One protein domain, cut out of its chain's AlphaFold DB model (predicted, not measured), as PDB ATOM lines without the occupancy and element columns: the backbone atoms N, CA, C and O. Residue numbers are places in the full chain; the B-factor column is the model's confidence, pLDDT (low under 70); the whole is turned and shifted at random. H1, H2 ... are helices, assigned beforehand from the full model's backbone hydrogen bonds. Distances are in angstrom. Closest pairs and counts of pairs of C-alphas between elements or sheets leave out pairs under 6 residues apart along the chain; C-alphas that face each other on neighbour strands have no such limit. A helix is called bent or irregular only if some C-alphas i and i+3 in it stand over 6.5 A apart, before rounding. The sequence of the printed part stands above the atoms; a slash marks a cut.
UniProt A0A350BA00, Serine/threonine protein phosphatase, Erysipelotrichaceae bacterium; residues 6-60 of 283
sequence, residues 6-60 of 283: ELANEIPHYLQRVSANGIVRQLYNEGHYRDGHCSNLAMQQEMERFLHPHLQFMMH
ATOM      1  N   GLU A   6      29.583   3.608  10.086       94.19
ATOM      2  CA  GLU A   6      30.348   4.058   8.921       94.19
ATOM      3  C   GLU A   6      31.642   3.253   8.728       94.19
ATOM      4  O   GLU A   6      32.155   3.150   7.616       94.19
ATOM      5  N   LEU A   7      32.154   2.645   9.804       91.88
ATOM      6  CA  LEU A   7      33.365   1.826   9.792       91.88
ATOM      7  C   LEU A   7      33.087   0.337   9.540       91.88
ATOM      8  O   LEU A   7      34.023  -0.460   9.583       91.88
ATOM      9  N   ALA A   8      31.841  -0.064   9.262       91.81
ATOM     10  CA  ALA A   8      31.501  -1.466   9.006       91.81
ATOM     11  C   ALA A   8      32.347  -2.077   7.874       91.81
ATOM     12  O   ALA A   8      32.830  -3.204   7.981       91.81
ATOM     13  N   ASN A   9      32.579  -1.306   6.807       92.38
ATOM     14  CA  ASN A   9      33.373  -1.741   5.654       92.38
ATOM     15  C   ASN A   9      34.873  -1.866   5.954       92.38
ATOM     16  O   ASN A   9      35.582  -2.539   5.213       92.38
ATOM     17  N   GLU A  10      35.353  -1.288   7.056       90.62
ATOM     18  CA  GLU A  10      36.756  -1.376   7.461       90.62
ATOM     19  C   GLU A  10      37.071  -2.672   8.214       90.62
ATOM     20  O   GLU A  10      38.234  -3.056   8.300       90.62
ATOM     21  N   ILE A  11      36.067  -3.389   8.734       88.25
ATOM     22  CA  ILE A  11      36.282  -4.612   9.526       88.25
ATOM     23  C   ILE A  11      37.023  -5.695   8.718       88.25
ATOM     24  O   ILE A  11      38.025  -6.216   9.219       88.25
ATOM     25  N   PRO A  12      36.643  -6.018   7.463       86.19
ATOM     26  CA  PRO A  12      37.409  -6.963   6.650       86.19
ATOM     27  C   PRO A  12      38.844  -6.491   6.373       86.19
ATOM     28  O   PRO A  12      39.772  -7.298   6.413       86.19
ATOM     29  N   HIS A  13      39.055  -5.191   6.143       86.94
ATOM     30  CA  HIS A  13      40.385  -4.618   5.913       86.94
ATOM     31  C   HIS A  13      41.262  -4.675   7.168       86.94
ATOM     32  O   HIS A  13      42.434  -5.052   7.098       86.94
ATOM     33  N   TYR A  14      40.688  -4.370   8.329       85.69
ATOM     34  CA  TYR A  14      41.317  -4.548   9.633       85.69
ATOM     35  C   TYR A  14      41.755  -6.004   9.831       85.69
ATOM     36  O   TYR A  14      42.914  -6.266  10.157       85.69
ATOM     37  N   LEU A  15      40.876  -6.965   9.535       85.81
ATOM     38  CA  LEU A  15      41.181  -8.394   9.622       85.81
ATOM     39  C   LEU A  15      42.204  -8.864   8.576       85.81
ATOM     40  O   LEU A  15      42.806  -9.915   8.749       85.81
ATOM     41  N   GLN A  16      42.466  -8.133   7.497       81.94
ATOM     42  CA  GLN A  16      43.586  -8.466   6.607       81.94
ATOM     43  C   GLN A  16      44.934  -8.015   7.182       81.94
ATOM     44  O   GLN A  16      45.961  -8.629   6.899       81.94
ATOM     45  N   ARG A  17      44.934  -6.949   7.992       76.38
ATOM     46  CA  ARG A  17      46.151  -6.333   8.540       76.38
ATOM     47  C   ARG A  17      46.536  -6.872   9.914       76.38
ATOM     48  O   ARG A  17      47.720  -6.930  10.229       76.38
ATOM     49  N   VAL A  18      45.564  -7.281  10.725       70.62
ATOM     50  CA  VAL A  18      45.808  -7.773  12.086       70.62
ATOM     51  C   VAL A  18      45.896  -9.295  12.086       70.62
ATOM     52  O   VAL A  18      44.891  -9.988  11.928       70.62
ATOM     53  N   SER A  19      47.103  -9.837  12.271       56.81
ATOM     54  CA  SER A  19      47.349 -11.289  12.241       56.81
ATOM     55  C   SER A  19      46.930 -12.035  13.512       56.81
ATOM     56  O   SER A  19      46.974 -13.260  13.521       56.81
ATOM     57  N   ALA A  20      46.543 -11.337  14.583       60.47
ATOM     58  CA  ALA A  20      46.234 -11.971  15.862       60.47
ATOM     59  C   ALA A  20      44.862 -12.674  15.863       60.47
ATOM     60  O   ALA A  20      43.890 -12.197  15.264       60.47
ATOM     61  N   ASN A  21      44.781 -13.788  16.599       65.94
ATOM     62  CA  ASN A  21      43.549 -14.498  16.957       65.94
ATOM     63  C   ASN A  21      42.751 -13.700  18.005       65.94
ATOM     64  O   ASN A  21      42.565 -14.137  19.134       65.94
ATOM     65  N   GLY A  22      42.334 -12.483  17.650       80.31
ATOM     66  CA  GLY A  22      41.499 -11.640  18.502       80.31
ATOM     67  C   GLY A  22      40.021 -12.022  18.421       80.31
ATOM     68  O   GLY A  22      39.575 -12.611  17.436       80.31
ATOM     69  N   ILE A  23      39.239 -11.602  19.418       86.31
ATOM     70  CA  ILE A  23      37.803 -11.913  19.518       86.31
ATOM     71  C   ILE A  23      37.005 -11.502  18.269       86.31
ATOM     72  O   ILE A  23      36.124 -12.227  17.831       86.31
ATOM     73  N   VAL A  24      37.373 -10.392  17.615       88.69
ATOM     74  CA  VAL A  24      36.737  -9.960  16.355       88.69
ATOM     75  C   VAL A  24      36.973 -10.977  15.234       88.69
ATOM     76  O   VAL A  24      36.057 -11.269  14.474       88.69
ATOM     77  N   ARG A  25      38.179 -11.557  15.132       89.31
ATOM     78  CA  ARG A  25      38.480 -12.609  14.148       89.31
ATOM     79  C   ARG A  25      37.750 -13.904  14.481       89.31
ATOM     80  O   ARG A  25      37.266 -14.565  13.570       89.31
ATOM     81  N   GLN A  26      37.695 -14.267  15.760       89.75
ATOM     82  CA  GLN A  26      36.968 -15.451  16.207       89.75
ATOM     83  C   GLN A  26      35.496 -15.357  15.800       89.75
ATOM     84  O   GLN A  26      35.024 -16.224  15.071       89.75
ATOM     85  N   LEU A  27      34.827 -14.254  16.147       91.38
ATOM     86  CA  LEU A  27      33.446 -14.001  15.739       91.38
ATOM     87  C   LEU A  27      33.301 -13.952  14.217       91.38
ATOM     88  O   LEU A  27      32.330 -14.475  13.677       91.38
ATOM     89  N   TYR A  28      34.281 -13.376  13.508       90.81
ATOM     90  CA  TYR A  28      34.265 -13.344  12.045       90.81
ATOM     91  C   TYR A  28      34.217 -14.754  11.430       90.81
ATOM     92  O   TYR A  28      33.522 -14.991  10.441       90.81
ATOM     93  N   ASN A  29      34.958 -15.690  12.024       90.62
ATOM     94  CA  ASN A  29      35.029 -17.074  11.570       90.62
ATOM     95  C   ASN A  29      33.809 -17.893  12.012       90.62
ATOM     96  O   ASN A  29      33.244 -18.605  11.187       90.62
ATOM     97  N   GLU A  30      33.399 -17.788  13.280       91.69
ATOM     98  CA  GLU A  30      32.247 -18.512  13.844       91.69
ATOM     99  C   GLU A  30      30.931 -18.119  13.166       91.69
ATOM    100  O   GLU A  30      30.079 -18.971  12.927       91.69
ATOM    101  N   GLY A  31      30.784 -16.844  12.801       91.25
ATOM    102  CA  GLY A  31      29.630 -16.365  12.049       91.25
ATOM    103  C   GLY A  31      29.688 -16.660  10.550       91.25
ATOM    104  O   GLY A  31      28.772 -16.274   9.838       91.25
ATOM    105  N   HIS A  32      30.740 -17.307  10.028       92.00
ATOM    106  CA  HIS A  32      30.891 -17.621   8.598       92.00
ATOM    107  C   HIS A  32      30.714 -16.403   7.660       92.00
ATOM    108  O   HIS A  32      30.226 -16.508   6.530       92.00
ATOM    109  N   TYR A  33      31.129 -15.207   8.096       90.94
ATOM    110  CA  TYR A  33      30.888 -13.964   7.346       90.94
ATOM    111  C   TYR A  33      31.686 -13.850   6.044       90.94
ATOM    112  O   TYR A  33      31.359 -13.033   5.183       90.94
ATOM    113  N   ARG A  34      32.705 -14.697   5.859       86.31
ATOM    114  CA  ARG A  34      33.461 -14.789   4.603       86.31
ATOM    115  C   ARG A  34      32.588 -15.206   3.413       86.31
ATOM    116  O   ARG A  34      32.912 -14.847   2.284       86.31
ATOM    117  N   ASP A  35      31.486 -15.905   3.667       89.31
ATOM    118  CA  ASP A  35      30.596 -16.433   2.628       89.31
ATOM    119  C   ASP A  35      29.665 -15.354   2.046       89.31
ATOM    120  O   ASP A  35      28.933 -15.608   1.091       89.31
ATOM    121  N   GLY A  36      29.686 -14.134   2.603       87.56
ATOM    122  CA  GLY A  36      28.923 -12.994   2.084       87.56
ATOM    123  C   GLY A  36      27.408 -13.113   2.276       87.56
ATOM    124  O   GLY A  36      26.647 -12.463   1.564       87.56
ATOM    125  N   HIS A  37      26.960 -13.937   3.225       92.19
ATOM    126  CA  HIS A  37      25.541 -14.195   3.483       92.19
ATOM    127  C   HIS A  37      24.797 -12.991   4.099       92.19
ATOM    128  O   HIS A  37      23.566 -12.958   4.092       92.19
ATOM    129  N   CYS A  38      25.517 -11.996   4.626       93.12
ATOM    130  CA  CYS A  38      24.959 -10.745   5.134       93.12
ATOM    131  C   CYS A  38      25.844  -9.541   4.765       93.12
ATOM    132  O   CYS A  38      26.966  -9.690   4.279       93.12
ATOM    133  N   SER A  39      25.327  -8.325   4.967       94.50
ATOM    134  CA  SER A  39      26.095  -7.097   4.734       94.50
ATOM    135  C   SER A  39      27.127  -6.859   5.843       94.50
ATOM    136  O   SER A  39      26.935  -7.284   6.981       94.50
ATOM    137  N   ASN A  40      28.184  -6.091   5.553       93.25
ATOM    138  CA  ASN A  40      29.180  -5.705   6.565       93.25
ATOM    139  C   ASN A  40      28.552  -4.992   7.774       93.25
ATOM    140  O   ASN A  40      29.020  -5.159   8.898       93.25
ATOM    141  N   LEU A  41      27.486  -4.214   7.556       95.00
ATOM    142  CA  LEU A  41      26.751  -3.551   8.633       95.00
ATOM    143  C   LEU A  41      25.991  -4.561   9.504       95.00
ATOM    144  O   LEU A  41      26.035  -4.454  10.725       95.00
ATOM    145  N   ALA A  42      25.331  -5.552   8.895       94.19
ATOM    146  CA  ALA A  42      24.641  -6.605   9.637       94.19
ATOM    147  C   ALA A  42      25.631  -7.444  10.465       94.19
ATOM    148  O   ALA A  42      25.412  -7.641  11.658       94.19
ATOM    149  N   MET A  43      26.762  -7.833   9.866       94.19
ATOM    150  CA  MET A  43      27.879  -8.485  10.557       94.19
ATOM    151  C   MET A  43      28.375  -7.649  11.746       94.19
ATOM    152  O   MET A  43      28.502  -8.159  12.856       94.19
ATOM    153  N   GLN A  44      28.644  -6.355  11.536       94.50
ATOM    154  CA  GLN A  44      29.103  -5.462  12.601       94.50
ATOM    155  C   GLN A  44      28.091  -5.390  13.749       94.50
ATOM    156  O   GLN A  44      28.502  -5.451  14.902       94.50
ATOM    157  N   GLN A  45      26.794  -5.269  13.452       94.06
ATOM    158  CA  GLN A  45      25.732  -5.203  14.462       94.06
ATOM    159  C   GLN A  45      25.602  -6.498  15.267       94.06
ATOM    160  O   GLN A  45      25.318  -6.460  16.462       94.06
ATOM    161  N   GLU A  46      25.786  -7.652  14.629       93.88
ATOM    162  CA  GLU A  46      25.767  -8.942  15.314       93.88
ATOM    163  C   GLU A  46      26.980  -9.099  16.238       93.88
ATOM    164  O   GLU A  46      26.830  -9.403  17.423       93.88
ATOM    165  N   MET A  47      28.172  -8.782  15.729       92.94
ATOM    166  CA  MET A  47      29.399  -8.775  16.521       92.94
ATOM    167  C   MET A  47      29.350  -7.757  17.666       92.94
ATOM    168  O   MET A  47      29.783  -8.067  18.769       92.94
ATOM    169  N   GLU A  48      28.840  -6.545  17.430       92.69
ATOM    170  CA  GLU A  48      28.687  -5.517  18.465       92.69
ATOM    171  C   GLU A  48      27.756  -6.003  19.568       92.69
ATOM    172  O   GLU A  48      28.121  -5.895  20.733       92.69
ATOM    173  N   ARG A  49      26.630  -6.631  19.222       93.38
ATOM    174  CA  ARG A  49      25.692  -7.183  20.203       93.38
ATOM    175  C   ARG A  49      26.334  -8.254  21.077       93.38
ATOM    176  O   ARG A  49      26.127  -8.251  22.289       93.38
ATOM    177  N   PHE A  50      27.120  -9.149  20.478       93.06
ATOM    178  CA  PHE A  50      27.872 -10.159  21.222       93.06
ATOM    179  C   PHE A  50      28.936  -9.517  22.123       93.06
ATOM    180  O   PHE A  50      29.079  -9.871  23.292       93.06
ATOM    181  N   LEU A  51      29.678  -8.545  21.589       93.00
ATOM    182  CA  LEU A  51      30.767  -7.874  22.293       93.00
ATOM    183  C   LEU A  51      30.288  -6.816  23.285       93.00
ATOM    184  O   LEU A  51      31.092  -6.365  24.096       93.00
ATOM    185  N   HIS A  52      29.017  -6.422  23.248       93.06
ATOM    186  CA  HIS A  52      28.465  -5.323  24.026       93.06
ATOM    187  C   HIS A  52      28.857  -5.369  25.514       93.06
ATOM    188  O   HIS A  52      29.429  -4.385  25.985       93.06
ATOM    189  N   PRO A  53      28.671  -6.480  26.263       93.06
ATOM    190  CA  PRO A  53      29.095  -6.535  27.665       93.06
ATOM    191  C   PRO A  53      30.610  -6.341  27.849       93.06
ATOM    192  O   PRO A  53      31.035  -5.672  28.790       93.06
ATOM    193  N   HIS A  54      31.432  -6.866  26.938       91.75
ATOM    194  CA  HIS A  54      32.889  -6.714  26.983       91.75
ATOM    195  C   HIS A  54      33.330  -5.282  26.650       91.75
ATOM    196  O   HIS A  54      34.211  -4.737  27.313       91.75
ATOM    197  N   LEU A  55      32.703  -4.654  25.650       90.38
ATOM    198  CA  LEU A  55      32.948  -3.259  25.281       90.38
ATOM    199  C   LEU A  55      32.562  -2.323  26.424       90.38
ATOM    200  O   LEU A  55      33.351  -1.447  26.771       90.38
ATOM    201  N   GLN A  56      31.401  -2.549  27.046       92.06
ATOM    202  CA  GLN A  56      30.986  -1.797  28.227       92.06
ATOM    203  C   GLN A  56      32.014  -1.944  29.344       92.06
ATOM    204  O   GLN A  56      32.481  -0.934  29.855       92.06
ATOM    205  N   PHE A  57      32.440  -3.162  29.683       93.62
ATOM    206  CA  PHE A  57      33.478  -3.363  30.695       93.62
ATOM    207  C   PHE A  57      34.752  -2.554  30.394       93.62
ATOM    208  O   PHE A  57      35.188  -1.774  31.239       93.62
ATOM    209  N   MET A  58      35.302  -2.668  29.179       90.38
ATOM    210  CA  MET A  58      36.528  -1.960  28.787       90.38
ATOM    211  C   MET A  58      36.374  -0.434  28.812       90.38
ATOM    212  O   MET A  58      37.295   0.259  29.234       90.38
ATOM    213  N   MET A  59      35.218   0.100  28.404       89.31
ATOM    214  CA  MET A  59      34.949   1.544  28.408       89.31
ATOM    215  C   MET A  59      34.930   2.160  29.812       89.31
ATOM    216  O   MET A  59      35.171   3.359  29.945       89.31
ATOM    217  N   HIS A  60      34.640   1.370  30.848       92.25
ATOM    218  CA  HIS A  60      34.644   1.839  32.236       92.25
ATOM    219  C   HIS A  60      36.027   1.749  32.896       92.25
ATOM    220  O   HIS A  60      36.201   2.261  34.004       92.25
TER     221      HIS A  60
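Overview. This is residues 6 to 60 of the 283 residues of the protein "Serine/threonine protein phosphatase" of Erysipelotrichaceae bacterium (UniProt A0A350BA00). Two short helices, H1 and H2, stand about perpendicular to each other beside the part of a long helix, H3, that comes before its kink, and the last residues of H3 stick out as an arm. The contacts between the three helices are few; residues 16 to 22, of which 16 and 17 belong to H1, also stick out. The printed part has 55 residues with three named helices, in the order H1, H2, H3, and no named strand; its class is all helix. It is compact, with a radius of gyration of the C-alphas of 11.2 A, and spans 34 by 23 by 22 A.

Along the chain. H1 is residues 10 to 17, 10.7 A long, with C-alpha 10 at (36.756, -1.376, 7.461). H2 is residues 23 to 30, 10.3 A long. H3 is residues 40 to 59, 23.7 A long, and ends with C-alpha 59 at (34.949, 1.544, 28.408). H3 is irregular: C-alphas 50 and 53 are 7.5 A apart, and it has a kink of 66 degrees near residue 53.

Arrangement. H1 and H2 are close but not clearly touching; their closest C-alphas, of Leu 15 and Arg 25, are 6.7 A apart, and their lines are about perpendicular at 83 degrees. H1 and H3 are close but not clearly touching, with the closest C-alphas, of Ile 11 and Asn 40, 7.8 A apart; H3's line is a rough one, about perpendicular to H1 at 77 degrees. H2 and H3 are close but not clearly touching, with the closest C-alphas, of Leu 27 and Met 47, 6.7 A apart; they run opposite ways at a steep tilt of 38 degrees. In H1 and H2 every O i to N i+4 pair is within hydrogen-bond range; in H3, 14 of 16 are.

Size, cuts and confidence. The C-alphas of Asp 35 and His 60, the two farthest apart, are 35.0 A apart. Residues 52 to 60, of which 52 to 59 belong to H3, stand free. The printed part has no cut; the link from H1 to H2 is tight and that from H2 to H3 short. The mean pLDDT of the printed part is 88.6, and residues 19 to 21 are under 70.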